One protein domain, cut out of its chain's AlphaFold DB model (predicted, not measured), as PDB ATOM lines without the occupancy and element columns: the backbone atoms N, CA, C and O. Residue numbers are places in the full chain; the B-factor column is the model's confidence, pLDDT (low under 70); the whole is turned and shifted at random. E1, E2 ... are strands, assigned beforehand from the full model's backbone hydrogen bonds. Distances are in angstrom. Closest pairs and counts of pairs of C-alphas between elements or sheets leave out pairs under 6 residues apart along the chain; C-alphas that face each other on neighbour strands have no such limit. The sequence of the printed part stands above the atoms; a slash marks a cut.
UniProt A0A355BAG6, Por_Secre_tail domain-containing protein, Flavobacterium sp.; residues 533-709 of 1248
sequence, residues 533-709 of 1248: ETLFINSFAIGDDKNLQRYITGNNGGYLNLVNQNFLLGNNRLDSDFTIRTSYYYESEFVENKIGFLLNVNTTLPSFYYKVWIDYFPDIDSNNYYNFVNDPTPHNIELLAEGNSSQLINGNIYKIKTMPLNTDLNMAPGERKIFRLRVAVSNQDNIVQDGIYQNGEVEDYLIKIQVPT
ATOM      1  N   GLU A 533     288.480 258.150 354.743       64.56
ATOM      2  CA  GLU A 533     288.432 256.728 355.120       64.56
ATOM      3  C   GLU A 533     287.382 256.431 356.208       64.56
ATOM      4  O   GLU A 533     287.051 255.275 356.455       64.56
ATOM      5  N   THR A 534     286.863 257.472 356.868       73.75
ATOM      6  CA  THR A 534     285.991 257.372 358.052       73.75
ATOM      7  C   THR A 534     284.576 257.905 357.843       73.75
ATOM      8  O   THR A 534     283.744 257.714 358.725       73.75
ATOM      9  N   LEU A 535     284.290 258.580 356.724       75.94
ATOM     10  CA  LEU A 535     282.972 259.133 356.392       75.94
ATOM     11  C   LEU A 535     282.858 259.286 354.874       75.94
ATOM     12  O   LEU A 535     283.383 260.257 354.332       75.94
ATOM     13  N   PHE A 536     282.172 258.352 354.221       76.44
ATOM     14  CA  PHE A 536     281.986 258.339 352.772       76.44
ATOM     15  C   PHE A 536     280.594 257.824 352.376       76.44
ATOM     16  O   PHE A 536     279.931 257.092 353.115       76.44
ATOM     17  N   ILE A 537     280.123 258.228 351.207       78.38
ATOM     18  CA  ILE A 537     278.881 257.811 350.578       78.38
ATOM     19  C   ILE A 537     279.126 256.431 349.970       78.38
ATOM     20  O   ILE A 537     279.976 256.239 349.109       78.38
ATOM     21  N   ASN A 538     278.393 255.430 350.449       77.19
ATOM     22  CA  ASN A 538     278.560 254.037 350.032       77.19
ATOM     23  C   ASN A 538     277.624 253.665 348.873       77.19
ATOM     24  O   ASN A 538     277.979 252.894 347.976       77.19
ATOM     25  N   SER A 539     276.404 254.203 348.897       77.94
ATOM     26  CA  SER A 539     275.489 254.135 347.763       77.94
ATOM     27  C   SER A 539     274.492 255.285 347.795       77.94
ATOM     28  O   SER A 539     274.029 255.671 348.868       77.94
ATOM     29  N   PHE A 540     274.076 255.739 346.622       81.00
ATOM     30  CA  PHE A 540     273.035 256.740 346.437       81.00
ATOM     31  C   PHE A 540     271.910 256.150 345.585       81.00
ATOM     32  O   PHE A 540     272.178 255.500 344.583       81.00
ATOM     33  N   ALA A 541     270.652 256.332 345.971       80.31
ATOM     34  CA  ALA A 541     269.503 255.992 345.141       80.31
ATOM     35  C   ALA A 541     268.657 257.231 344.877       80.31
ATOM     36  O   ALA A 541     268.507 258.073 345.761       80.31
ATOM     37  N   ILE A 542     268.076 257.317 343.689       82.81
ATOM     38  CA  ILE A 542     267.207 258.420 343.270       82.81
ATOM     39  C   ILE A 542     266.092 257.872 342.389       82.81
ATOM     40  O   ILE A 542     266.273 256.817 341.784       82.81
ATOM     41  N   GLY A 543     264.962 258.567 342.314       80.50
ATOM     42  CA  GLY A 543     263.859 258.240 341.413       80.50
ATOM     43  C   GLY A 543     262.598 259.014 341.725       80.50
ATOM     44  O   GLY A 543     262.646 260.012 342.447       80.50
ATOM     45  N   ASP A 544     261.479 258.563 341.164       76.06
ATOM     46  CA  ASP A 544     260.178 258.989 341.671       76.06
ATOM     47  C   ASP A 544     259.982 258.448 343.107       76.06
ATOM     48  O   ASP A 544     260.764 257.629 343.601       76.06
ATOM     49  N   ASP A 545     258.979 258.938 343.831       68.38
ATOM     50  CA  ASP A 545     258.734 258.542 345.224       68.38
ATOM     51  C   ASP A 545     258.335 257.063 345.407       68.38
ATOM     52  O   ASP A 545     258.251 256.593 346.545       68.38
ATOM     53  N   LYS A 546     258.124 256.320 344.312       63.91
ATOM     54  CA  LYS A 546     257.693 254.915 344.286       63.91
ATOM     55  C   LYS A 546     258.778 253.962 343.756       63.91
ATOM     56  O   LYS A 546     258.790 252.797 344.141       63.91
ATOM     57  N   ASN A 547     259.712 254.450 342.939       68.50
ATOM     58  CA  ASN A 547     260.685 253.683 342.162       68.50
ATOM     59  C   ASN A 547     262.085 254.306 342.279       68.50
ATOM     60  O   ASN A 547     262.562 255.009 341.385       68.50
ATOM     61  N   LEU A 548     262.776 254.031 343.386       73.19
ATOM     62  CA  LEU A 548     264.163 254.466 343.573       73.19
ATOM     63  C   LEU A 548     265.134 253.490 342.908       73.19
ATOM     64  O   LEU A 548     265.177 252.307 343.250       73.19
ATOM     65  N   GLN A 549     265.998 254.002 342.038       72.38
ATOM     66  CA  GLN A 549     267.093 253.237 341.460       72.38
ATOM     67  C   GLN A 549     268.368 253.451 342.275       72.38
ATOM     68  O   GLN A 549     268.788 254.587 342.487       72.38
ATOM     69  N   ARG A 550     268.984 252.359 342.744       71.50
ATOM     70  CA  ARG A 550     270.175 252.386 343.608       71.50
ATOM     71  C   ARG A 550     271.476 252.317 342.807       71.50
ATOM     72  O   ARG A 550     271.638 251.448 341.955       71.50
ATOM     73  N   TYR A 551     272.435 253.156 343.183       65.88
ATOM     74  CA  TYR A 551     273.770 253.270 342.601       65.88
ATOM     75  C   TYR A 551     274.834 253.075 343.683       65.88
ATOM     76  O   TYR A 551     274.801 253.728 344.723       65.88
ATOM     77  N   ILE A 552     275.771 252.150 343.463       62.62
ATOM     78  CA  ILE A 552     276.881 251.887 344.392       62.62
ATOM     79  C   ILE A 552     278.040 252.811 344.019       62.62
ATOM     80  O   ILE A 552     278.508 252.770 342.883       62.62
ATOM     81  N   THR A 553     278.495 253.625 344.967       56.84
ATOM     82  CA  THR A 553     279.433 254.732 344.716       56.84
ATOM     83  C   THR A 553     280.879 254.382 345.087       56.84
ATOM     84  O   THR A 553     281.818 254.944 344.532       56.84
ATOM     85  N   GLY A 554     281.088 253.325 345.885       49.94
ATOM     86  CA  GLY A 554     282.418 252.810 346.236       49.94
ATOM     87  C   GLY A 554     283.258 253.793 347.069       49.94
ATOM     88  O   GLY A 554     282.859 254.918 347.316       49.94
ATOM     89  N   ASN A 555     284.452 253.382 347.517       45.47
ATOM     90  CA  ASN A 555     285.332 254.216 348.363       45.47
ATOM     91  C   ASN A 555     286.205 255.203 347.545       45.47
ATOM     92  O   ASN A 555     287.357 255.489 347.881       45.47
ATOM     93  N   ASN A 556     285.693 255.653 346.399       40.91
ATOM     94  CA  ASN A 556     286.428 256.466 345.437       40.91
ATOM     95  C   ASN A 556     285.987 257.917 345.563       40.91
ATOM     96  O   ASN A 556     285.301 258.429 344.682       40.91
ATOM     97  N   GLY A 557     286.399 258.563 346.650       41.69
ATOM     98  CA  GLY A 557     286.006 259.940 346.894       41.69
ATOM     99  C   GLY A 557     286.151 260.850 345.672       41.69
ATOM    100  O   GLY A 557     287.158 260.863 344.959       41.69
ATOM    101  N   GLY A 558     285.070 261.582 345.417       40.75
ATOM    102  CA  GLY A 558     285.081 262.864 344.725       40.75
ATOM    103  C   GLY A 558     285.399 262.899 343.226       40.75
ATOM    104  O   GLY A 558     285.689 263.992 342.737       40.75
ATOM    105  N   TYR A 559     285.330 261.799 342.469       38.28
ATOM    106  CA  TYR A 559     285.471 261.860 341.001       38.28
ATOM    107  C   TYR A 559     284.282 261.246 340.253       38.28
ATOM    108  O   TYR A 559     284.425 260.250 339.546       38.28
ATOM    109  N   LEU A 560     283.117 261.902 340.323       42.72
ATOM    110  CA  LEU A 560     282.125 261.793 339.250       42.72
ATOM    111  C   LEU A 560     282.390 262.889 338.213       42.72
ATOM    112  O   LEU A 560     282.136 264.076 338.418       42.72
ATOM    113  N   ASN A 561     282.948 262.480 337.079       37.09
ATOM    114  CA  ASN A 561     283.196 263.358 335.949       37.09
ATOM    115  C   ASN A 561     281.865 263.613 335.217       37.09
ATOM    116  O   ASN A 561     281.359 262.725 334.534       37.09
ATOM    117  N   LEU A 562     281.334 264.837 335.297       41.12
ATOM    118  CA  LEU A 562     280.115 265.313 334.600       41.12
ATOM    119  C   LEU A 562     280.220 265.302 333.062       41.12
ATOM    120  O   LEU A 562     279.365 265.842 332.369       41.12
ATOM    121  N   VAL A 563     281.289 264.720 332.523       31.84
ATOM    122  CA  VAL A 563     281.601 264.642 331.094       31.84
ATOM    123  C   VAL A 563     281.422 263.216 330.555       31.84
ATOM    124  O   VAL A 563     281.527 263.000 329.351       31.84
ATOM    125  N   ASN A 564     281.134 262.231 331.420       35.22
ATOM    126  CA  ASN A 564     280.879 260.850 331.016       35.22
ATOM    127  C   ASN A 564     279.372 260.529 331.083       35.22
ATOM    128  O   ASN A 564     278.792 260.393 332.160       35.22
ATOM    129  N   GLN A 565     278.744 260.372 329.911       34.28
ATOM    130  CA  GLN A 565     277.318 260.036 329.766       34.28
ATOM    131  C   GLN A 565     276.952 258.649 330.332       34.28
ATOM    132  O   GLN A 565     275.772 258.373 330.542       34.28
ATOM    133  N   ASN A 566     277.937 257.796 330.636       36.00
ATOM    134  CA  ASN A 566     277.730 256.505 331.297       36.00
ATOM    135  C   ASN A 566     277.377 256.646 332.795       36.00
ATOM    136  O   ASN A 566     276.951 255.671 333.404       36.00
ATOM    137  N   PHE A 567     277.499 257.849 333.378       46.06
ATOM    138  CA  PHE A 567     277.056 258.169 334.747       46.06
ATOM    139  C   PHE A 567     275.813 259.071 334.787       46.06
ATOM    140  O   PHE A 567     275.483 259.629 335.834       46.06
ATOM    141  N   LEU A 568     275.105 259.209 333.659       51.81
ATOM    142  CA  LEU A 568     273.720 259.667 333.682       51.81
ATOM    143  C   LEU A 568     272.910 258.616 334.448       51.81
ATOM    144  O   LEU A 568     272.776 257.477 333.987       51.81
ATOM    145  N   LEU A 569     272.399 258.987 335.621       54.25
ATOM    146  CA  LEU A 569     271.507 258.123 336.388       54.25
ATOM    147  C   LEU A 569     270.288 257.820 335.493       54.25
ATOM    148  O   LEU A 569     269.605 258.744 335.049       54.25
ATOM    149  N   GLY A 570     270.102 256.539 335.150       45.81
ATOM    150  CA  GLY A 570     269.126 256.049 334.165       45.81
ATOM    151  C   GLY A 570     269.693 255.528 332.832       45.81
ATOM    152  O   GLY A 570     268.916 255.154 331.963       45.81
ATOM    153  N   ASN A 571     271.018 255.482 332.627       41.25
ATOM    154  CA  ASN A 571     271.617 254.996 331.364       41.25
ATOM    155  C   ASN A 571     272.082 253.522 331.398       41.25
ATOM    156  O   ASN A 571     272.663 253.018 330.434       41.25
ATOM    157  N   ASN A 572     271.835 252.804 332.500       41.47
ATOM    158  CA  ASN A 572     272.045 251.357 332.536       41.47
ATOM    159  C   ASN A 572     271.049 250.694 331.578       41.47
ATOM    160  O   ASN A 572     269.845 250.850 331.740       41.47
ATOM    161  N   ARG A 573     271.553 249.918 330.608       39.00
ATOM    162  CA  ARG A 573     270.784 249.230 329.545       39.00
ATOM    163  C   ARG A 573     269.578 248.391 329.999       39.00
ATOM    164  O   ARG A 573     268.828 247.952 329.138       39.00
ATOM    165  N   LEU A 574     269.416 248.140 331.296       36.88
ATOM    166  CA  LEU A 574     268.260 247.434 331.840       36.88
ATOM    167  C   LEU A 574     267.023 248.335 332.014       36.88
ATOM    168  O   LEU A 574     265.936 247.784 332.042       36.88
ATOM    169  N   ASP A 575     267.162 249.669 332.038       46.00
ATOM    170  CA  ASP A 575     266.038 250.620 332.154       46.00
ATOM    171  C   ASP A 575     266.327 251.926 331.386       46.00
ATOM    172  O   ASP A 575     266.565 252.978 331.980       46.00
ATOM    173  N   SER A 576     266.302 251.893 330.047       42.56
ATOM    174  CA  SER A 576     266.514 253.082 329.192       42.56
ATOM    175  C   SER A 576     265.478 254.207 329.365       42.56
ATOM    176  O   SER A 576     265.639 255.282 328.779       42.56
ATOM    177  N   ASP A 577     264.439 253.966 330.167       50.47
ATOM    178  CA  ASP A 577     263.302 254.861 330.371       50.47
ATOM    179  C   ASP A 577     263.263 255.518 331.757       50.47
ATOM    180  O   ASP A 577     262.390 256.353 332.008       50.47
ATOM    181  N   PHE A 578     264.223 255.226 332.646       59.12
ATOM    182  CA  PHE A 578     264.268 255.854 333.967       59.12
ATOM    183  C   PHE A 578     264.446 257.377 333.845       59.12
ATOM    184  O   PHE A 578     265.516 257.883 333.494       59.12
ATOM    185  N   THR A 579     263.365 258.116 334.108       68.00
ATOM    186  CA  THR A 579     263.310 259.571 333.963       68.00
ATOM    187  C   THR A 579     262.454 260.180 335.067       68.00
ATOM    188  O   THR A 579     261.328 259.748 335.299       68.00
ATOM    189  N   ILE A 580     262.970 261.210 335.734       80.88
ATOM    190  CA  ILE A 580     262.255 261.906 336.809       80.88
ATOM    191  C   ILE A 580     261.285 262.909 336.170       80.88
ATOM    192  O   ILE A 580     261.671 263.650 335.267       80.88
ATOM    193  N   ARG A 581     260.019 262.940 336.603       84.56
ATOM    194  CA  ARG A 581     258.987 263.803 335.998       84.56
ATOM    195  C   ARG A 581     258.869 265.139 336.733       84.56
ATOM    196  O   ARG A 581     258.877 265.170 337.959       84.56
ATOM    197  N   THR A 582     258.735 266.243 335.999       87.00
ATOM    198  CA  THR A 582     258.389 267.551 336.592       87.00
ATOM    199  C   THR A 582     256.947 267.540 337.095       87.00
ATOM    200  O   THR A 582     256.116 266.819 336.539       87.00
ATOM    201  N   SER A 583     256.595 268.384 338.066       85.50
ATOM    202  CA  SER A 583     255.173 268.713 338.263       85.50
ATOM    203  C   SER A 583     254.681 269.524 337.061       85.50
ATOM    204  O   SER A 583     255.487 270.098 336.317       85.50
ATOM    205  N   TYR A 584     253.377 269.559 336.815       82.06
ATOM    206  CA  TYR A 584     252.835 270.305 335.677       82.06
ATOM    207  C   TYR A 584     251.357 270.660 335.881       82.06
ATOM    208  O   TYR A 584     250.680 270.105 336.747       82.06
ATOM    209  N   TYR A 585     250.872 271.597 335.062       76.31
ATOM    210  CA  TYR A 585     249.449 271.905 334.937       76.31
ATOM    211  C   TYR A 585     248.878 271.303 333.657       76.31
ATOM    212  O   TYR A 585     249.465 271.467 332.583       76.31
ATOM    213  N   TYR A 586     247.703 270.692 333.750       69.69
ATOM    214  CA  TYR A 586     246.917 270.280 332.591       69.69
ATOM    215  C   TYR A 586     245.485 270.770 332.744       69.69
ATOM    216  O   TYR A 586     244.843 270.480 333.741       69.69
ATOM    217  N   GLU A 587     245.020 271.588 331.794       66.81
ATOM    218  CA  GLU A 587     243.673 272.188 331.806       66.81
ATOM    219  C   GLU A 587     243.235 272.744 333.176       66.81
ATOM    220  O   GLU A 587     242.088 272.594 333.573       66.81
ATOM    221  N   SER A 588     244.147 273.428 333.882       64.25
ATOM    222  CA  SER A 588     243.988 274.005 335.236       64.25
ATOM    223  C   SER A 588     244.068 273.047 336.434       64.25
ATOM    224  O   SER A 588     244.101 273.521 337.570       64.25
ATOM    225  N   GLU A 589     244.234 271.743 336.214       65.62
ATOM    226  CA  GLU A 589     244.551 270.780 337.271       65.62
ATOM    227  C   GLU A 589     246.061 270.717 337.525       65.62
ATOM    228  O   GLU A 589     246.866 270.650 336.593       65.62
ATOM    229  N   PHE A 590     246.453 270.769 338.801       75.94
ATOM    230  CA  PHE A 590     247.843 270.624 339.231       75.94
ATOM    231  C   PHE A 590     248.149 269.152 339.493       75.94
ATOM    232  O   PHE A 590     247.568 268.557 340.401       75.94
ATOM    233  N   VAL A 591     249.096 268.590 338.746       76.25
ATOM    234  CA  VAL A 591     249.579 267.227 338.977       76.25
ATOM    235  C   VAL A 591     250.941 267.288 339.656       76.25
ATOM    236  O   VAL A 591     251.936 267.747 339.084       76.25
ATOM    237  N   GLU A 592     250.962 266.826 340.904       81.94
ATOM    238  CA  GLU A 592     252.148 266.806 341.751       81.94
ATOM    239  C   GLU A 592     253.018 265.581 341.433       81.94
ATOM    240  O   GLU A 592     252.599 264.446 341.649       81.94
ATOM    241  N   ASN A 593     254.256 265.807 340.981       82.69
ATOM    242  CA  ASN A 593     255.274 264.759 340.882       82.69
ATOM    243  C   ASN A 593     256.344 264.961 341.958       82.69
ATOM    244  O   ASN A 593     256.674 266.090 342.331       82.69
ATOM    245  N   LYS A 594     256.903 263.860 342.463       85.50
ATOM    246  CA  LYS A 594     257.878 263.874 343.557       85.50
ATOM    247  C   LYS A 594     259.172 263.184 343.150       85.50
ATOM    248  O   LYS A 594     259.156 262.196 342.425       85.50
ATOM    249  N   ILE A 595     260.283 263.710 343.652       86.44
ATOM    250  CA  ILE A 595     261.607 263.105 343.579       86.44
ATOM    251  C   ILE A 595     261.964 262.539 344.949       86.44
ATOM    252  O   ILE A 595     261.956 263.251 345.957       86.44
ATOM    253  N   GLY A 596     262.247 261.243 344.987       84.81
ATOM    254  CA  GLY A 596     262.753 260.549 346.159       84.81
ATOM    255  C   GLY A 596     264.252 260.293 346.035       84.81
ATOM    256  O   GLY A 596     264.770 260.062 344.941       84.81
ATOM    257  N   PHE A 597     264.961 260.302 347.161       86.62
ATOM    258  CA  PHE A 597     266.337 259.820 347.218       86.62
ATOM    259  C   PHE A 597     266.661 259.120 348.531       86.62
ATOM    260  O   PHE A 597     266.143 259.465 349.595       86.62
ATOM    261  N   LEU A 598     267.554 258.138 348.429       85.06
ATOM    262  CA  LEU A 598     268.067 257.331 349.527       85.06
ATOM    263  C   LEU A 598     269.594 257.413 349.542       85.06
ATOM    264  O   LEU A 598     270.259 256.894 348.649       85.06
ATOM    265  N   LEU A 599     270.159 258.032 350.569       85.75
ATOM    266  CA  LEU A 599     271.604 258.123 350.753       85.75
ATOM    267  C   LEU A 599     272.055 257.124 351.827       85.75
ATOM    268  O   LEU A 599     271.600 257.185 352.970       85.75
ATOM    269  N   ASN A 600     272.952 256.211 351.456       85.38
ATOM    270  CA  ASN A 600     273.610 255.268 352.357       85.38
ATOM    271  C   ASN A 600     275.040 255.754 352.602       85.38
ATOM    272  O   ASN A 600     275.852 255.803 351.675       85.38
ATOM    273  N   VAL A 601     275.335 256.119 353.845       83.56
ATOM    274  CA  VAL A 601     276.629 256.676 354.244       83.56
ATOM    275  C   VAL A 601     277.330 255.661 355.131       83.56
ATOM    276  O   VAL A 601     276.762 255.214 356.126       83.56
ATOM    277  N   ASN A 602     278.563 255.306 354.786       80.94
ATOM    278  CA  ASN A 602     279.419 254.504 355.644       80.94
ATOM    279  C   ASN A 602     280.293 255.436 356.485       80.94
ATOM    280  O   ASN A 602     280.958 256.334 355.964       80.94
ATOM    281  N   THR A 603     280.260 255.257 357.801       82.00
ATOM    282  CA  THR A 603     280.963 256.136 358.728       82.00
ATOM    283  C   THR A 603     281.386 255.400 359.988       82.00
ATOM    284  O   THR A 603     280.655 254.559 360.506       82.00
ATOM    285  N   THR A 604     282.557 255.754 360.515       80.50
ATOM    286  CA  THR A 604     282.994 255.375 361.869       80.50
ATOM    287  C   THR A 604     282.792 256.511 362.873       80.50
ATOM    288  O   THR A 604     283.147 256.378 364.044       80.50
ATOM    289  N   LEU A 605     282.287 257.663 362.421       79.56
ATOM    290  CA  LEU A 605     282.046 258.827 363.265       79.56
ATOM    291  C   LEU A 605     280.699 258.701 363.994       79.56
ATOM    292  O   LEU A 605     279.720 258.260 363.392       79.56
ATOM    293  N   PRO A 606     280.613 259.152 365.260       78.44
ATOM    294  CA  PRO A 606     279.373 259.106 366.034       78.44
ATOM    295  C   PRO A 606     278.298 260.044 365.473       78.44
ATOM    296  O   PRO A 606     277.109 259.811 365.676       78.44
ATOM    297  N   SER A 607     278.704 261.105 364.765       85.56
ATOM    298  CA  SER A 607     277.785 261.966 364.037       85.56
ATOM    299  C   SER A 607     278.381 262.571 362.768       85.56
ATOM    300  O   SER A 607     279.596 262.736 362.643       85.56
ATOM    301  N   PHE A 608     277.502 262.895 361.820       89.69
ATOM    302  CA  PHE A 608     277.820 263.635 360.599       89.69
ATOM    303  C   PHE A 608     276.604 264.436 360.120       89.69
ATOM    304  O   PHE A 608     275.486 264.251 360.600       89.69
ATOM    305  N   TYR A 609     276.831 265.316 359.159       90.94
ATOM    306  CA  TYR A 609     275.860 266.182 358.508       90.94
ATOM    307  C   TYR A 609     275.813 265.865 357.019       90.94
ATOM    308  O   TYR A 609     276.801 265.390 356.456       90.94
ATOM    309  N   TYR A 610     274.680 266.129 356.376       90.50
ATOM    310  CA  TYR A 610     274.520 265.951 354.937       90.50
ATOM    311  C   TYR A 610     273.705 267.081 354.315       90.50
ATOM    312  O   TYR A 610     272.845 267.668 354.978       90.50
ATOM    313  N   LYS A 611     273.946 267.345 353.028       90.25
ATOM    314  CA  LYS A 611     273.123 268.218 352.184       90.25
ATOM    315  C   LYS A 611     273.049 267.701 350.752       90.25
ATOM    316  O   LYS A 611     274.014 267.130 350.246       90.25
ATOM    317  N   VAL A 612     271.908 267.920 350.110       88.38
ATOM    318  CA  VAL A 612     271.633 267.528 348.726       88.38
ATOM    319  C   VAL A 612     271.059 268.719 347.970       88.38
ATOM    320  O   VAL A 612     270.066 269.297 348.407       88.38
ATOM    321  N   TRP A 613     271.660 269.060 346.833       88.25
ATOM    322  CA  TRP A 613     271.224 270.144 345.952       88.25
ATOM    323  C   TRP A 613     270.935 269.640 344.550       88.25
ATOM    324  O   TRP A 613     271.526 268.659 344.103       88.25
ATOM    325  N   ILE A 614     270.097 270.377 343.834       86.38
ATOM    326  CA  ILE A 614     269.858 270.205 342.407       86.38
ATOM    327  C   ILE A 614     269.997 271.545 341.689       86.38
ATOM    328  O   ILE A 614     269.579 272.589 342.191       86.38
ATOM    329  N   ASP A 615     270.602 271.497 340.512       83.81
ATOM    330  CA  ASP A 615     270.679 272.606 339.581       83.81
ATOM    331  C   ASP A 615     269.690 272.398 338.445       83.81
ATOM    332  O   ASP A 615     269.894 271.537 337.586       83.81
ATOM    333  N   TYR A 616     268.620 273.184 338.461       78.00
ATOM    334  CA  TYR A 616     267.547 273.137 337.476       78.00
ATOM    335  C   TYR A 616     267.803 273.984 336.229       78.00
ATOM    336  O   TYR A 616     266.941 274.040 335.357       78.00
ATOM    337  N   PHE A 617     268.936 274.676 336.125       70.88
ATOM    338  CA  PHE A 617     269.237 275.502 334.955       70.88
ATOM    339  C   PHE A 617     270.730 275.450 334.637       70.88
ATOM    340  O   PHE A 617     271.394 276.479 334.706       70.88
ATOM    341  N   PRO A 618     271.284 274.268 334.310       63.78
ATOM    342  CA  PRO A 618     272.698 274.184 334.013       63.78
ATOM    343  C   PRO A 618     272.980 274.905 332.692       63.78
ATOM    344  O   PRO A 618     272.626 274.393 331.624       63.78
ATOM    345  N   ASP A 619     273.654 276.056 332.742       55.31
ATOM    346  CA  ASP A 619     274.301 276.605 331.557       55.31
ATOM    347  C   ASP A 619     275.508 275.715 331.253       55.31
ATOM    348  O   ASP A 619     276.562 275.753 331.893       55.31
ATOM    349  N   ILE A 620     275.329 274.839 330.268       51.91
ATOM    350  CA  ILE A 620     276.441 274.103 329.687       51.91
ATOM    351  C   ILE A 620     277.275 275.130 328.922       51.91
ATOM    352  O   ILE A 620     276.798 275.730 327.954       51.91
ATOM    353  N   ASP A 621     278.512 275.357 329.360       49.19
ATOM    354  CA  ASP A 621     279.377 276.329 328.697       49.19
ATOM    355  C   ASP A 621     279.702 275.911 327.245       49.19
ATOM    356  O   ASP A 621     279.442 274.788 326.804       49.19
ATOM    357  N   SER A 622     280.321 276.808 326.471       44.41
ATOM    358  CA  SER A 622     280.687 276.550 325.068       44.41
ATOM    359  C   SER A 622     281.639 275.361 324.860       44.41
ATOM    360  O   SER A 622     281.910 274.990 323.718       44.41
ATOM    361  N   ASN A 623     282.173 274.788 325.938       42.09
ATOM    362  CA  ASN A 623     283.073 273.643 325.936       42.09
ATOM    363  C   ASN A 623     282.404 272.368 326.488       42.09
ATOM    364  O   ASN A 623     283.088 271.370 326.710       42.09
ATOM    365  N   ASN A 624     281.078 272.377 326.663       43.50
ATOM    366  CA  ASN A 624     280.280 271.290 327.224       43.50
ATOM    367  C   ASN A 624     280.586 270.940 328.694       43.50
ATOM    368  O   ASN A 624     280.445 269.780 329.092       43.50
ATOM    369  N   TYR A 625     280.988 271.913 329.520       45.59
ATOM    370  CA  TYR A 625     281.224 271.694 330.950       45.59
ATOM    371  C   TYR A 625     280.056 272.161 331.828       45.59
ATOM    372  O   TYR A 625     279.505 273.240 331.641       45.59
ATOM    373  N   TYR A 626     279.734 271.354 332.846       51.06
ATOM    374  CA  TYR A 626     278.770 271.680 333.902       51.06
ATOM    375  C   TYR A 626     279.489 272.276 335.121       51.06
ATOM    376  O   TYR A 626     280.296 271.594 335.764       51.06
ATOM    377  N   ASN A 627     279.167 273.512 335.516       52.34
ATOM    378  CA  ASN A 627     279.894 274.210 336.580       52.34
ATOM    379  C   ASN A 627     278.997 274.803 337.685       52.34
ATOM    380  O   ASN A 627     278.572 275.939 337.585       52.34
ATOM    381  N   PHE A 628     278.845 274.099 338.816       55.44
ATOM    382  CA  PHE A 628     278.166 274.612 340.023       55.44
ATOM    383  C   PHE A 628     278.846 275.852 340.632       55.44
ATOM    384  O   PHE A 628     278.277 276.491 341.507       55.44
ATOM    385  N   VAL A 629     280.101 276.132 340.265       48.66
ATOM    386  CA  VAL A 629     281.031 276.949 341.060       48.66
ATOM    387  C   VAL A 629     281.463 278.229 340.329       48.66
ATOM    388  O   VAL A 629     282.066 279.116 340.934       48.66
ATOM    389  N   ASN A 630     281.205 278.334 339.028       45.78
ATOM    390  CA  ASN A 630     281.348 279.549 338.222       45.78
ATOM    391  C   ASN A 630     280.351 279.481 337.067       45.78
ATOM    392  O   ASN A 630     280.762 279.527 335.905       45.78
ATOM    393  N   ASP A 631     279.067 279.342 337.367       48.81
ATOM    394  CA  ASP A 631     278.119 279.810 336.375       48.81
ATOM    395  C   ASP A 631     278.277 281.342 336.293       48.81
ATOM    396  O   ASP A 631     278.215 282.023 337.328       48.81
ATOM    397  N   PRO A 632     278.626 281.913 335.123       44.62
ATOM    398  CA  PRO A 632     278.679 283.362 334.948       44.62
ATOM    399  C   PRO A 632     277.321 284.034 335.204       44.62
ATOM    400  O   PRO A 632     277.280 285.250 335.420       44.62
ATOM    401  N   THR A 633     276.235 283.260 335.220       51.41
ATOM    402  CA  THR A 633     274.865 283.702 335.432       51.41
ATOM    403  C   THR A 633     274.321 283.087 336.728       51.41
ATOM    404  O   THR A 633     274.300 281.874 336.874       51.41
ATOM    405  N   PRO A 634     273.862 283.869 337.719       52.78
ATOM    406  CA  PRO A 634     273.183 283.302 338.883       52.78
ATOM    407  C   PRO A 634     271.896 282.585 338.453       52.78
ATOM    408  O   PRO A 634     270.992 283.227 337.916       52.78
ATOM    409  N   HIS A 635     271.791 281.286 338.721       60.50
ATOM    410  CA  HIS A 635     270.576 280.496 338.508       60.50
ATOM    411  C   HIS A 635     270.073 279.877 339.818       60.50
ATOM    412  O   HIS A 635     270.776 279.804 340.830       60.50
ATOM    413  N   ASN A 636     268.804 279.465 339.811       63.59
ATOM    414  CA  ASN A 636     268.143 278.899 340.981       63.59
ATOM    415  C   ASN A 636     268.635 277.466 341.230       63.59
ATOM    416  O   ASN A 636     268.156 276.515 340.614       63.59
ATOM    417  N   ILE A 637     269.571 277.319 342.166       73.88
ATOM    418  CA  ILE A 637     269.918 276.034 342.780       73.88
ATOM    419  C   ILE A 637     268.936 275.769 343.922       73.88
ATOM    420  O   ILE A 637     268.777 276.605 344.814       73.88
ATOM    421  N   GLU A 638     268.304 274.598 343.930       83.50
ATOM    422  CA  GLU A 638     267.393 274.205 345.006       83.50
ATOM    423  C   GLU A 638     268.084 273.247 345.986       83.50
ATOM    424  O   GLU A 638     268.713 272.262 345.596       83.50
ATOM    425  N   LEU A 639     267.947 273.522 347.287       87.00
ATOM    426  CA  LEU A 639     268.291 272.574 348.345       87.00
ATOM    427  C   LEU A 639     267.158 271.547 348.482       87.00
ATOM    428  O   LEU A 639     266.047 271.883 348.899       87.00
ATOM    429  N   LEU A 640     267.451 270.289 348.160       86.00
ATOM    430  CA  LEU A 640     266.489 269.190 348.236       86.00
ATOM    431  C   LEU A 640     266.379 268.614 349.648       86.00
ATOM    432  O   LEU A 640     265.273 268.343 350.113       86.00
ATOM    433  N   ALA A 641     267.505 268.445 350.346       87.38
ATOM    434  CA  ALA A 641     267.492 268.144 351.775       87.38
ATOM    435  C   ALA A 641     268.777 268.535 352.487       87.38
ATOM    436  O   ALA A 641     269.851 268.616 351.894       87.38
ATOM    437  N   GLU A 642     268.650 268.669 353.800       90.56
ATOM    438  CA  GLU A 642     269.748 268.776 354.745       90.56
ATOM    439  C   GLU A 642     269.383 268.081 356.058       90.56
ATOM    440  O   GLU A 642     268.203 267.895 356.375       90.56
ATOM    441  N   GLY A 643     270.396 267.686 356.822       88.88
ATOM    442  CA  GLY A 643     270.193 267.123 358.149       88.88
ATOM    443  C   GLY A 643     271.473 266.590 358.772       88.88
ATOM    444  O   GLY A 643     272.577 266.801 358.270       88.88
ATOM    445  N   ASN A 644     271.308 265.880 359.885       87.56
ATOM    446  CA  ASN A 644     272.395 265.216 360.593       87.56
ATOM    447  C   ASN A 644     272.087 263.728 360.815       87.56
ATOM    448  O   ASN A 644     270.960 263.265 360.623       87.56
ATOM    449  N   SER A 645     273.100 262.984 361.243       80.00
ATOM    450  CA  SER A 645     273.054 261.535 361.421       80.00
ATOM    451  C   SER A 645     272.081 261.055 362.505       80.00
ATOM    452  O   SER A 645     271.770 259.870 362.544       80.00
ATOM    453  N   SER A 646     271.558 261.936 363.369       71.94
ATOM    454  CA  SER A 646     270.507 261.555 364.331       71.94
ATOM    455  C   SER A 646     269.150 261.297 363.664       71.94
ATOM    456  O   SER A 646     268.268 260.703 364.273       71.94
ATOM    457  N   GLN A 647     268.992 261.708 362.400       63.12
ATOM    458  CA  GLN A 647     267.792 261.484 361.589       63.12
ATOM    459  C   GLN A 647     267.896 260.246 360.683       63.12
ATOM    460  O   GLN A 647     267.071 260.074 359.786       63.12
ATOM    461  N   LEU A 648     268.921 259.409 360.868       64.00
ATOM    462  CA  LEU A 648     269.080 258.177 360.100       64.00
ATOM    463  C   LEU A 648     268.007 257.165 360.495       64.00
ATOM    464  O   LEU A 648     267.863 256.826 361.665       64.00
ATOM    465  N   ILE A 649     267.311 256.628 359.497       57.34
ATOM    466  CA  ILE A 649     266.441 255.466 359.665       57.34
ATOM    467  C   ILE A 649     267.224 254.279 359.101       57.34
ATOM    468  O   ILE A 649     267.505 254.226 357.903       57.34
ATOM    469  N   ASN A 650     267.637 253.347 359.965       60.22
ATOM    470  CA  ASN A 650     268.419 252.159 359.589       60.22
ATOM    471  C   ASN A 650     269.737 252.476 358.847       60.22
ATOM    472  O   ASN A 650     270.082 251.807 357.873       60.22
ATOM    473  N   GLY A 651     270.451 253.536 359.250       65.56
ATOM    474  CA  GLY A 651     271.712 253.947 358.610       65.56
ATOM    475  C   GLY A 651     271.557 254.582 357.220       65.56
ATOM    476  O   GLY A 651     272.557 254.854 356.559       65.56
ATOM    477  N   ASN A 652     270.322 254.848 356.782       78.12
ATOM    478  CA  ASN A 652     270.031 255.515 355.517       78.12
ATOM    479  C   ASN A 652     269.293 256.840 355.738       78.12
ATOM    480  O   ASN A 652     268.558 257.024 356.711       78.12
ATOM    481  N   ILE A 653     269.462 257.750 354.786       81.06
ATOM    482  CA  ILE A 653     268.750 259.025 354.715       81.06
ATOM    483  C   ILE A 653     267.756 258.916 353.571       81.06
ATOM    484  O   ILE A 653     268.171 258.852 352.417       81.06
ATOM    485  N   TYR A 654     266.463 258.916 353.885       84.62
ATOM    486  CA  TYR A 654     265.402 258.952 352.884       84.62
ATOM    487  C   TYR A 654     264.684 260.299 352.907       84.62
ATOM    488  O   TYR A 654     264.260 260.766 353.969       84.62
ATOM    489  N   LYS A 655     264.553 260.933 351.742       87.12
ATOM    490  CA  LYS A 655     263.856 262.212 351.580       87.12
ATOM    491  C   LYS A 655     263.057 262.212 350.284       87.12
ATOM    492  O   LYS A 655     263.483 261.640 349.287       87.12
ATOM    493  N   ILE A 656     261.909 262.883 350.329       84.38
ATOM    494  CA  ILE A 656     261.027 263.108 349.185       84.38
ATOM    495  C   ILE A 656     260.824 264.614 349.056       84.38
ATOM    496  O   ILE A 656     260.622 265.300 350.062       84.38
ATOM    497  N   LYS A 657     260.862 265.121 347.830       88.50
ATOM    498  CA  LYS A 657     260.630 266.526 347.518       88.50
ATOM    499  C   LYS A 657     259.696 266.642 346.314       88.50
ATOM    500  O   LYS A 657     259.791 265.857 345.380       88.50
ATOM    501  N   THR A 658     258.788 267.608 346.337       88.50
ATOM    502  CA  THR A 658     257.929 267.930 345.189       88.50
ATOM    503  C   THR A 658     258.755 268.582 344.085       88.50
ATOM    504  O   THR A 658     259.523 269.503 344.354       88.50
ATOM    505  N   MET A 659     258.599 268.104 342.854       88.81
ATOM    506  CA  MET A 659     259.285 268.644 341.684       88.81
ATOM    507  C   MET A 659     258.668 269.986 341.269       88.81
ATOM    508  O   MET A 659     257.446 270.134 341.358       88.81
ATOM    509  N   PRO A 660     259.459 270.957 340.782       88.31
ATOM    510  CA  PRO A 660     258.933 272.226 340.283       88.31
ATOM    511  C   PRO A 660     258.069 272.030 339.032       88.31
ATOM    512  O   PRO A 660     258.118 270.980 338.377       88.31
ATOM    513  N   LEU A 661     257.270 273.050 338.704       86.12
ATOM    514  CA  LEU A 661     256.460 273.039 337.491       86.12
ATOM    515  C   LEU A 661     257.353 273.106 336.253       86.12
ATOM    516  O   LEU A 661     258.374 273.794 336.229       86.12
ATOM    517  N   ASN A 662     256.925 272.469 335.167       82.94
ATOM    518  CA  ASN A 662     257.606 272.581 333.878       82.94
ATOM    519  C   ASN A 662     257.728 274.035 333.381       82.94
ATOM    520  O   ASN A 662     258.709 274.379 332.722       82.94
ATOM    521  N   THR A 663     256.760 274.893 333.722       82.62
ATOM    522  CA  THR A 663     256.804 276.334 333.440       82.62
ATOM    523  C   THR A 663     257.902 277.041 334.219       82.62
ATOM    524  O   THR A 663     258.565 277.904 333.654       82.62
ATOM    525  N   ASP A 664     258.140 276.646 335.472       84.12
ATOM    526  CA  ASP A 664     259.216 277.216 336.289       84.12
ATOM    527  C   ASP A 664     260.579 276.858 335.689       84.12
ATOM    528  O   ASP A 664     261.490 277.677 335.684       84.12
ATOM    529  N   LEU A 665     260.689 275.658 335.106       81.62
ATOM    530  CA  LEU A 665     261.893 275.141 334.453       81.62
ATOM    531  C   LEU A 665     262.086 275.592 332.995       81.62
ATOM    532  O   LEU A 665     263.074 275.211 332.359       81.62
ATOM    533  N   ASN A 666     261.153 276.370 332.432       83.06
ATOM    534  CA  ASN A 666     261.117 276.699 331.001       83.06
ATOM    535  C   ASN A 666     261.277 275.448 330.114       83.06
ATOM    536  O   ASN A 666     262.135 275.399 329.225       83.06
ATOM    537  N   MET A 667     260.491 274.410 330.404       81.25
ATOM    538  CA  MET A 667     260.471 273.164 329.641       81.25
ATOM    539  C   MET A 667     259.100 272.937 328.995       81.25
ATOM    540  O   MET A 667     258.052 273.025 329.646       81.25
ATOM    541  N   ALA A 668     259.102 272.623 327.701       80.38
ATOM    542  CA  ALA A 668     257.899 272.277 326.952       80.38
ATOM    543  C   ALA A 668     257.425 270.841 327.278       80.38
ATOM    544  O   ALA A 668     258.241 269.997 327.647       80.38
ATOM    545  N   PRO A 669     256.126 270.514 327.120       79.62
ATOM    546  CA  PRO A 669     255.630 269.144 327.282       79.62
ATOM    547  C   PRO A 669     256.410 268.126 326.437       79.62
ATOM    548  O   PRO A 669     256.618 268.344 325.245       79.62
ATOM    549  N   GLY A 670     256.832 267.017 327.048       75.94
ATOM    550  CA  GLY A 670     257.678 265.993 326.421       75.94
ATOM    551  C   GLY A 670     259.168 266.343 326.319       75.94
ATOM    552  O   GLY A 670     259.970 265.487 325.942       75.94
ATOM    553  N   GLU A 671     259.571 267.574 326.651       79.25
ATOM    554  CA  GLU A 671     260.976 267.971 326.638       79.25
ATOM    555  C   GLU A 671     261.759 267.236 327.731       79.25
ATOM    556  O   GLU A 671     261.292 267.046 328.857       79.25
ATOM    557  N   ARG A 672     262.983 266.834 327.387       81.06
ATOM    558  CA  ARG A 672     263.929 266.166 328.279       81.06
ATOM    559  C   ARG A 672     265.143 267.061 328.450       81.06
ATOM    560  O   ARG A 672     265.763 267.434 327.455       81.06
ATOM    561  N   LYS A 673     265.516 267.349 329.693       76.44
ATOM    562  CA  LYS A 673     266.754 268.065 330.019       76.44
ATOM    563  C   LYS A 673     267.560 267.275 331.041       76.44
ATOM    564  O   LYS A 673     267.026 266.472 331.808       76.44
ATOM    565  N   ILE A 674     268.870 267.468 330.989       73.06
ATOM    566  CA  ILE A 674     269.800 266.894 331.954       73.06
ATOM    567  C   ILE A 674     270.092 267.975 332.983       73.06
ATOM    568  O   ILE A 674     270.419 269.103 332.625       73.06
ATOM    569  N   PHE A 675     269.971 267.602 334.245       77.38
ATOM    570  CA  PHE A 675     270.211 268.452 335.395       77.38
ATOM    571  C   PHE A 675     271.316 267.857 336.247       77.38
ATOM    572  O   PHE A 675     271.612 266.660 336.170       77.38
ATOM    573  N   ARG A 676     271.945 268.702 337.057       75.81
ATOM    574  CA  ARG A 676     273.019 268.275 337.946       75.81
ATOM    575  C   ARG A 676     272.499 268.173 339.368       75.81
ATOM    576  O   ARG A 676     271.841 269.081 339.857       75.81
ATOM    577  N   LEU A 677     272.838 267.093 340.051       81.12
ATOM    578  CA  LEU A 677     272.552 266.875 341.461       81.12
ATOM    579  C   LEU A 677     273.874 266.838 342.233       81.12
ATOM    580  O   LEU A 677     274.831 266.239 341.762       81.12
ATOM    581  N   ARG A 678     273.938 267.439 343.418       82.62
ATOM    582  CA  ARG A 678     275.091 267.373 344.322       82.62
ATOM    583  C   ARG A 678     274.689 266.764 345.648       82.62
ATOM    584  O   ARG A 678     273.693 267.185 346.228       82.62
ATOM    585  N   VAL A 679     275.507 265.860 346.168       84.56
ATOM    586  CA  VAL A 679     275.361 265.287 347.506       84.56
ATOM    587  C   VAL A 679     276.642 265.531 348.289       84.56
ATOM    588  O   VAL A 679     277.731 265.292 347.784       84.56
ATOM    589  N   ALA A 680     276.529 266.030 349.516       84.88
ATOM    590  CA  ALA A 680     277.663 266.260 350.397       84.88
ATOM    591  C   ALA A 680     277.402 265.673 351.782       84.88
ATOM    592  O   ALA A 680     276.317 265.855 352.334       84.88
ATOM    593  N   VAL A 681     278.418 265.035 352.358       86.31
ATOM    594  CA  VAL A 681     278.465 264.591 353.754       86.31
ATOM    595  C   VAL A 681     279.699 265.168 354.434       86.31
ATOM    596  O   VAL A 681     280.758 265.293 353.826       86.31
ATOM    597  N   SER A 682     279.581 265.554 355.699       86.31
ATOM    598  CA  SER A 682     280.684 266.162 356.446       86.31
ATOM    599  C   SER A 682     280.521 265.939 357.938       86.31
ATOM    600  O   SER A 682     279.409 265.887 358.450       86.31
ATOM    601  N   ASN A 683     281.623 265.876 358.673       85.31
ATOM    602  CA  ASN A 683     281.587 265.926 360.132       85.31
ATOM    603  C   ASN A 683     281.374 267.351 360.695       85.31
ATOM    604  O   ASN A 683     281.366 267.532 361.911       85.31
ATOM    605  N   GLN A 684     281.219 268.361 359.831       84.56
ATOM    606  CA  GLN A 684     280.959 269.757 360.191       84.56
ATOM    607  C   GLN A 684     279.527 270.165 359.804       84.56
ATOM    608  O   GLN A 684     279.080 269.854 358.704       84.56
ATOM    609  N   ASP A 685     278.842 270.914 360.675       81.56
ATOM    610  CA  ASP A 685     277.445 271.372 360.492       81.56
ATOM    611  C   ASP A 685     277.283 272.377 359.333       81.56
ATOM    612  O   ASP A 685     276.296 272.400 358.601       81.56
ATOM    613  N   ASN A 686     278.323 273.175 359.084       81.62
ATOM    614  CA  ASN A 686     278.310 274.225 358.068       81.62
ATOM    615  C   ASN A 686     278.631 273.686 356.672       81.62
ATOM    616  O   ASN A 686     279.566 274.154 356.016       81.62
ATOM    617  N   ILE A 687     277.849 272.708 356.206       84.12
ATOM    618  CA  ILE A 687     277.949 272.271 354.820       84.12
ATOM    619  C   ILE A 687     277.398 273.391 353.935       84.12
ATOM    620  O   ILE A 687     276.197 273.662 353.892       84.12
ATOM    621  N   VAL A 688     278.290 274.067 353.229       79.56
ATOM    622  CA  VAL A 688     277.946 274.984 352.149       79.56
ATOM    623  C   VAL A 688     278.021 274.228 350.823       79.56
ATOM    624  O   VAL A 688     278.812 273.293 350.684       79.56
ATOM    625  N   GLN A 689     277.210 274.632 349.842       69.25
ATOM    626  CA  GLN A 689     277.157 274.026 348.496       69.25
ATOM    627  C   GLN A 689     278.547 273.847 347.866       69.25
ATOM    628  O   GLN A 689     278.800 272.942 347.073       69.25
ATOM    629  N   ASP A 690     279.443 274.727 348.283       64.19
ATOM    630  CA  ASP A 690     280.766 274.962 347.768       64.19
ATOM    631  C   ASP A 690     281.870 274.588 348.781       64.19
ATOM    632  O   ASP A 690     283.029 274.955 348.609       64.19
ATOM    633  N   GLY A 691     281.565 273.911 349.882       61.44
ATOM    634  CA  GLY A 691     282.570 273.666 350.919       61.44
ATOM    635  C   GLY A 691     283.480 272.497 350.566       61.44
ATOM    636  O   GLY A 691     283.040 271.537 349.942       61.44
ATOM    637  N   ILE A 692     284.751 272.601 350.971       58.00
ATOM    638  CA  ILE A 692     285.688 271.475 350.984       58.00
ATOM    639  C   ILE A 692     285.806 270.965 352.411       58.00
ATOM    640  O   ILE A 692     286.148 271.745 353.301       58.00
ATOM    641  N   TYR A 693     285.586 269.670 352.623       65.75
ATOM    642  CA  TYR A 693     285.614 269.069 353.956       65.75
ATOM    643  C   TYR A 693     286.780 268.085 354.075       65.75
ATOM    644  O   TYR A 693     286.992 267.253 353.199       65.75
ATOM    645  N   GLN A 694     287.567 268.208 355.151       61.50
ATOM    646  CA  GLN A 694     288.711 267.319 355.406       61.50
ATOM    647  C   GLN A 694     288.279 265.913 355.850       61.50
ATOM    648  O   GLN A 694     288.987 264.957 355.566       61.50
ATOM    649  N   ASN A 695     287.118 265.800 356.503       70.56
ATOM    650  CA  ASN A 695     286.500 264.549 356.948       70.56
ATOM    651  C   ASN A 695     285.053 264.518 356.437       70.56
ATOM    652  O   ASN A 695     284.103 264.720 357.196       70.56
ATOM    653  N   GLY A 696     284.903 264.375 355.128       71.75
ATOM    654  CA  GLY A 696     283.623 264.402 354.437       71.75
ATOM    655  C   GLY A 696     283.813 264.145 352.951       71.75
ATOM    656  O   GLY A 696     284.935 264.141 352.455       71.75
ATOM    657  N   GLU A 697     282.713 263.952 352.244       77.38
ATOM    658  CA  GLU A 697     282.705 263.628 350.826       77.38
ATOM    659  C   GLU A 697     281.676 264.483 350.095       77.38
ATOM    660  O   GLU A 697     280.642 264.848 350.653       77.38
ATOM    661  N   VAL A 698     281.980 264.826 348.845       74.00
ATOM    662  CA  VAL A 698     281.069 265.526 347.942       74.00
ATOM    663  C   VAL A 698     281.043 264.773 346.618       74.00
ATOM    664  O   VAL A 698     282.094 264.535 346.023       74.00
ATOM    665  N   GLU A 699     279.847 264.445 346.148       73.38
ATOM    666  CA  GLU A 699     279.580 263.764 344.883       73.38
ATOM    667  C   GLU A 699     278.626 264.598 344.019       73.38
ATOM    668  O   GLU A 699     277.734 265.279 344.528       73.38
ATOM    669  N   ASP A 700     278.810 264.546 342.700       71.44
ATOM    670  CA  ASP A 700     277.981 265.242 341.715       71.44
ATOM    671  C   ASP A 700     277.445 264.243 340.688       71.44
ATOM    672  O   ASP A 700     278.218 263.494 340.110       71.44
ATOM    673  N   TYR A 701     276.150 264.269 340.397       72.44
ATOM    674  CA  TYR A 701     275.469 263.353 339.485       72.44
ATOM    675  C   TYR A 701     274.790 264.109 338.343       72.44
ATOM    676  O   TYR A 701     274.328 265.235 338.527       72.44
ATOM    677  N   LEU A 702     274.675 263.470 337.175       70.88
ATOM    678  CA  LEU A 702     273.767 263.911 336.116       70.88
ATOM    679  C   LEU A 702     272.468 263.115 336.209       70.88
ATOM    680  O   LEU A 702     272.487 261.883 336.234       70.88
ATOM    681  N   ILE A 703     271.345 263.819 336.220       74.81
ATOM    682  CA  ILE A 703     270.006 263.235 336.250       74.81
ATOM    683  C   ILE A 703     269.195 263.734 335.065       74.81
ATOM    684  O   ILE A 703     269.322 264.880 334.637       74.81
ATOM    685  N   LYS A 704     268.349 262.864 334.523       80.00
ATOM    686  CA  LYS A 704     267.446 263.208 333.430       80.00
ATOM    687  C   LYS A 704     266.075 263.548 333.998       80.00
ATOM    688  O   LYS A 704     265.466 262.712 334.667       80.00
ATOM    689  N   ILE A 705     265.588 264.749 333.706       83.81
ATOM    690  CA  ILE A 705     264.224 265.158 334.040       83.81
ATOM    691  C   ILE A 705     263.446 265.376 332.742       83.81
ATOM    692  O   ILE A 705     263.963 265.931 331.766       83.81
ATOM    693  N   GLN A 706     262.201 264.916 332.727       86.31
ATOM    694  CA  GLN A 706     261.285 265.032 331.601       86.31
ATOM    695  C   GLN A 706     260.004 265.729 332.035       86.31
ATOM    696  O   GLN A 706     259.442 265.427 333.089       86.31
ATOM    697  N   VAL A 707     259.511 266.624 331.182       83.50
ATOM    698  CA  VAL A 707     258.133 267.093 331.299       83.50
ATOM    699  C   VAL A 707     257.221 266.018 330.729       83.50
ATOM    700  O   VAL A 707     257.452 265.600 329.588       83.50
ATOM    701  N   PRO A 708     256.179 265.589 331.455       82.44
ATOM    702  CA  PRO A 708     255.160 264.721 330.886       82.44
ATOM    703  C   PRO A 708     254.663 265.267 329.541       82.44
ATOM    704  O   PRO A 708     254.447 266.471 329.365       82.44
ATOM    705  N   THR A 709     254.538 264.395 328.548       82.69
ATOM    706  CA  THR A 709     253.868 264.739 327.291       82.69
ATOM    707  C   THR A 709     252.418 265.121 327.577       82.69
ATOM    708  O   THR A 709     251.863 264.763 328.612       82.69
TER     709      THR A 709
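This is residues 533 to 709 of the 1248 residues of the protein "Por_Secre_tail domain-containing protein" of Flavobacterium sp. (UniProt A0A355BAG6). Two sheets of four strands stand face to face as a sandwich, E7 E6 E9 E10 over E2 E1 E5 E8, both twisted and their strands crossed at 32 degrees. Beyond one end lies the small hairpin of E3 and E4, which runs on into E5, and a long unnamed stretch, residues 553 to 583, comes back to pair briefly with E10. The printed part has 177 residues with no named helix and ten named strands, E1 to E10 in that order along the chain; the three sheets are antiparallel throughout. The class is all strand, though under half of the residues, 75 of 177, are in named elements. The whole is compact, with a radius of gyration of the C-alphas of 16.3 A and spans of 51 by 38 by 33 A.

Begin with the sheet whose order is E7, residues 637 to 644, E6, residues 609 to 615, E9, residues 672 to 682, and E10, residues 696 to 706; E7 and E10 are its edge strands. Look first at the hairpin of E9 and E10, antiparallel at 162 degrees, where N 677 and O 701 are 2.8 A apart, within hydrogen-bond range. On the other side of E9, E6 is antiparallel to it at 163 degrees, with N 611 and O 680 at 2.9 A. E6 and E7 form a hairpin too, with N 612 and O 641 at 2.8 A, and E7 bends by 52 degrees at residue 640. Now turn to the second sheet, in the order E2, residues 548 to 552, E1, residues 535 to 544, E5, residues 594 to 603, and E8, residues 652 to 658. Its inner strands E1 and E5 are antiparallel at 164 degrees, with N 541 and O 598 at 2.8 A; E1 bends by 51 degrees at residue 538. E2 forms a hairpin with E1, where N 551 and O 540 are 2.7 A apart, and E8 is the neighbour of E5, with N 597 and O 655 at 2.9 A. The two sheets form a sandwich, two sheets face to face, 9.0 A centre to centre where they face each other and with their best planes 16 degrees apart. Between them, the closest C-alphas of E1 and E10 are those of Leu 535 and Gly 696, 5.7 A apart; those of E7 and E8 are Leu 640 and Lys 657, 6.5 A. Last comes the hairpin of E3, residues 584 to 586, and E4, residues 589 to 591, with N 586 and O 589 at 3.0 A; E3 and E4 are apart from E9 and E10, for instance.

Find C-alpha 535 at (282.972, 259.133, 356.392), where E1 begins; it runs 27.1 A to C-alpha 544. E5 runs 28.7 A, and E9 begins at C-alpha 672, at (263.929, 266.166, 328.279), and runs 32.8 A. E10 runs 32.0 A and ends at C-alpha 706, at (261.285, 265.032, 331.601). Beside it, residues 568 to 569 pair in parallel with 702 to 703, and 580 to 581 with 705 to 706.

The two C-alphas farthest apart are those of Glu 533 and Glu 587, 52.8 A. The printed part has no cut. The long links are E2 to E3, E6 to E7, E8 to E9 and E9 to E10. The mean pLDDT of the printed part is 70.5; 67 residues are under 70, among them residues 551 to 579 and 618 to 636.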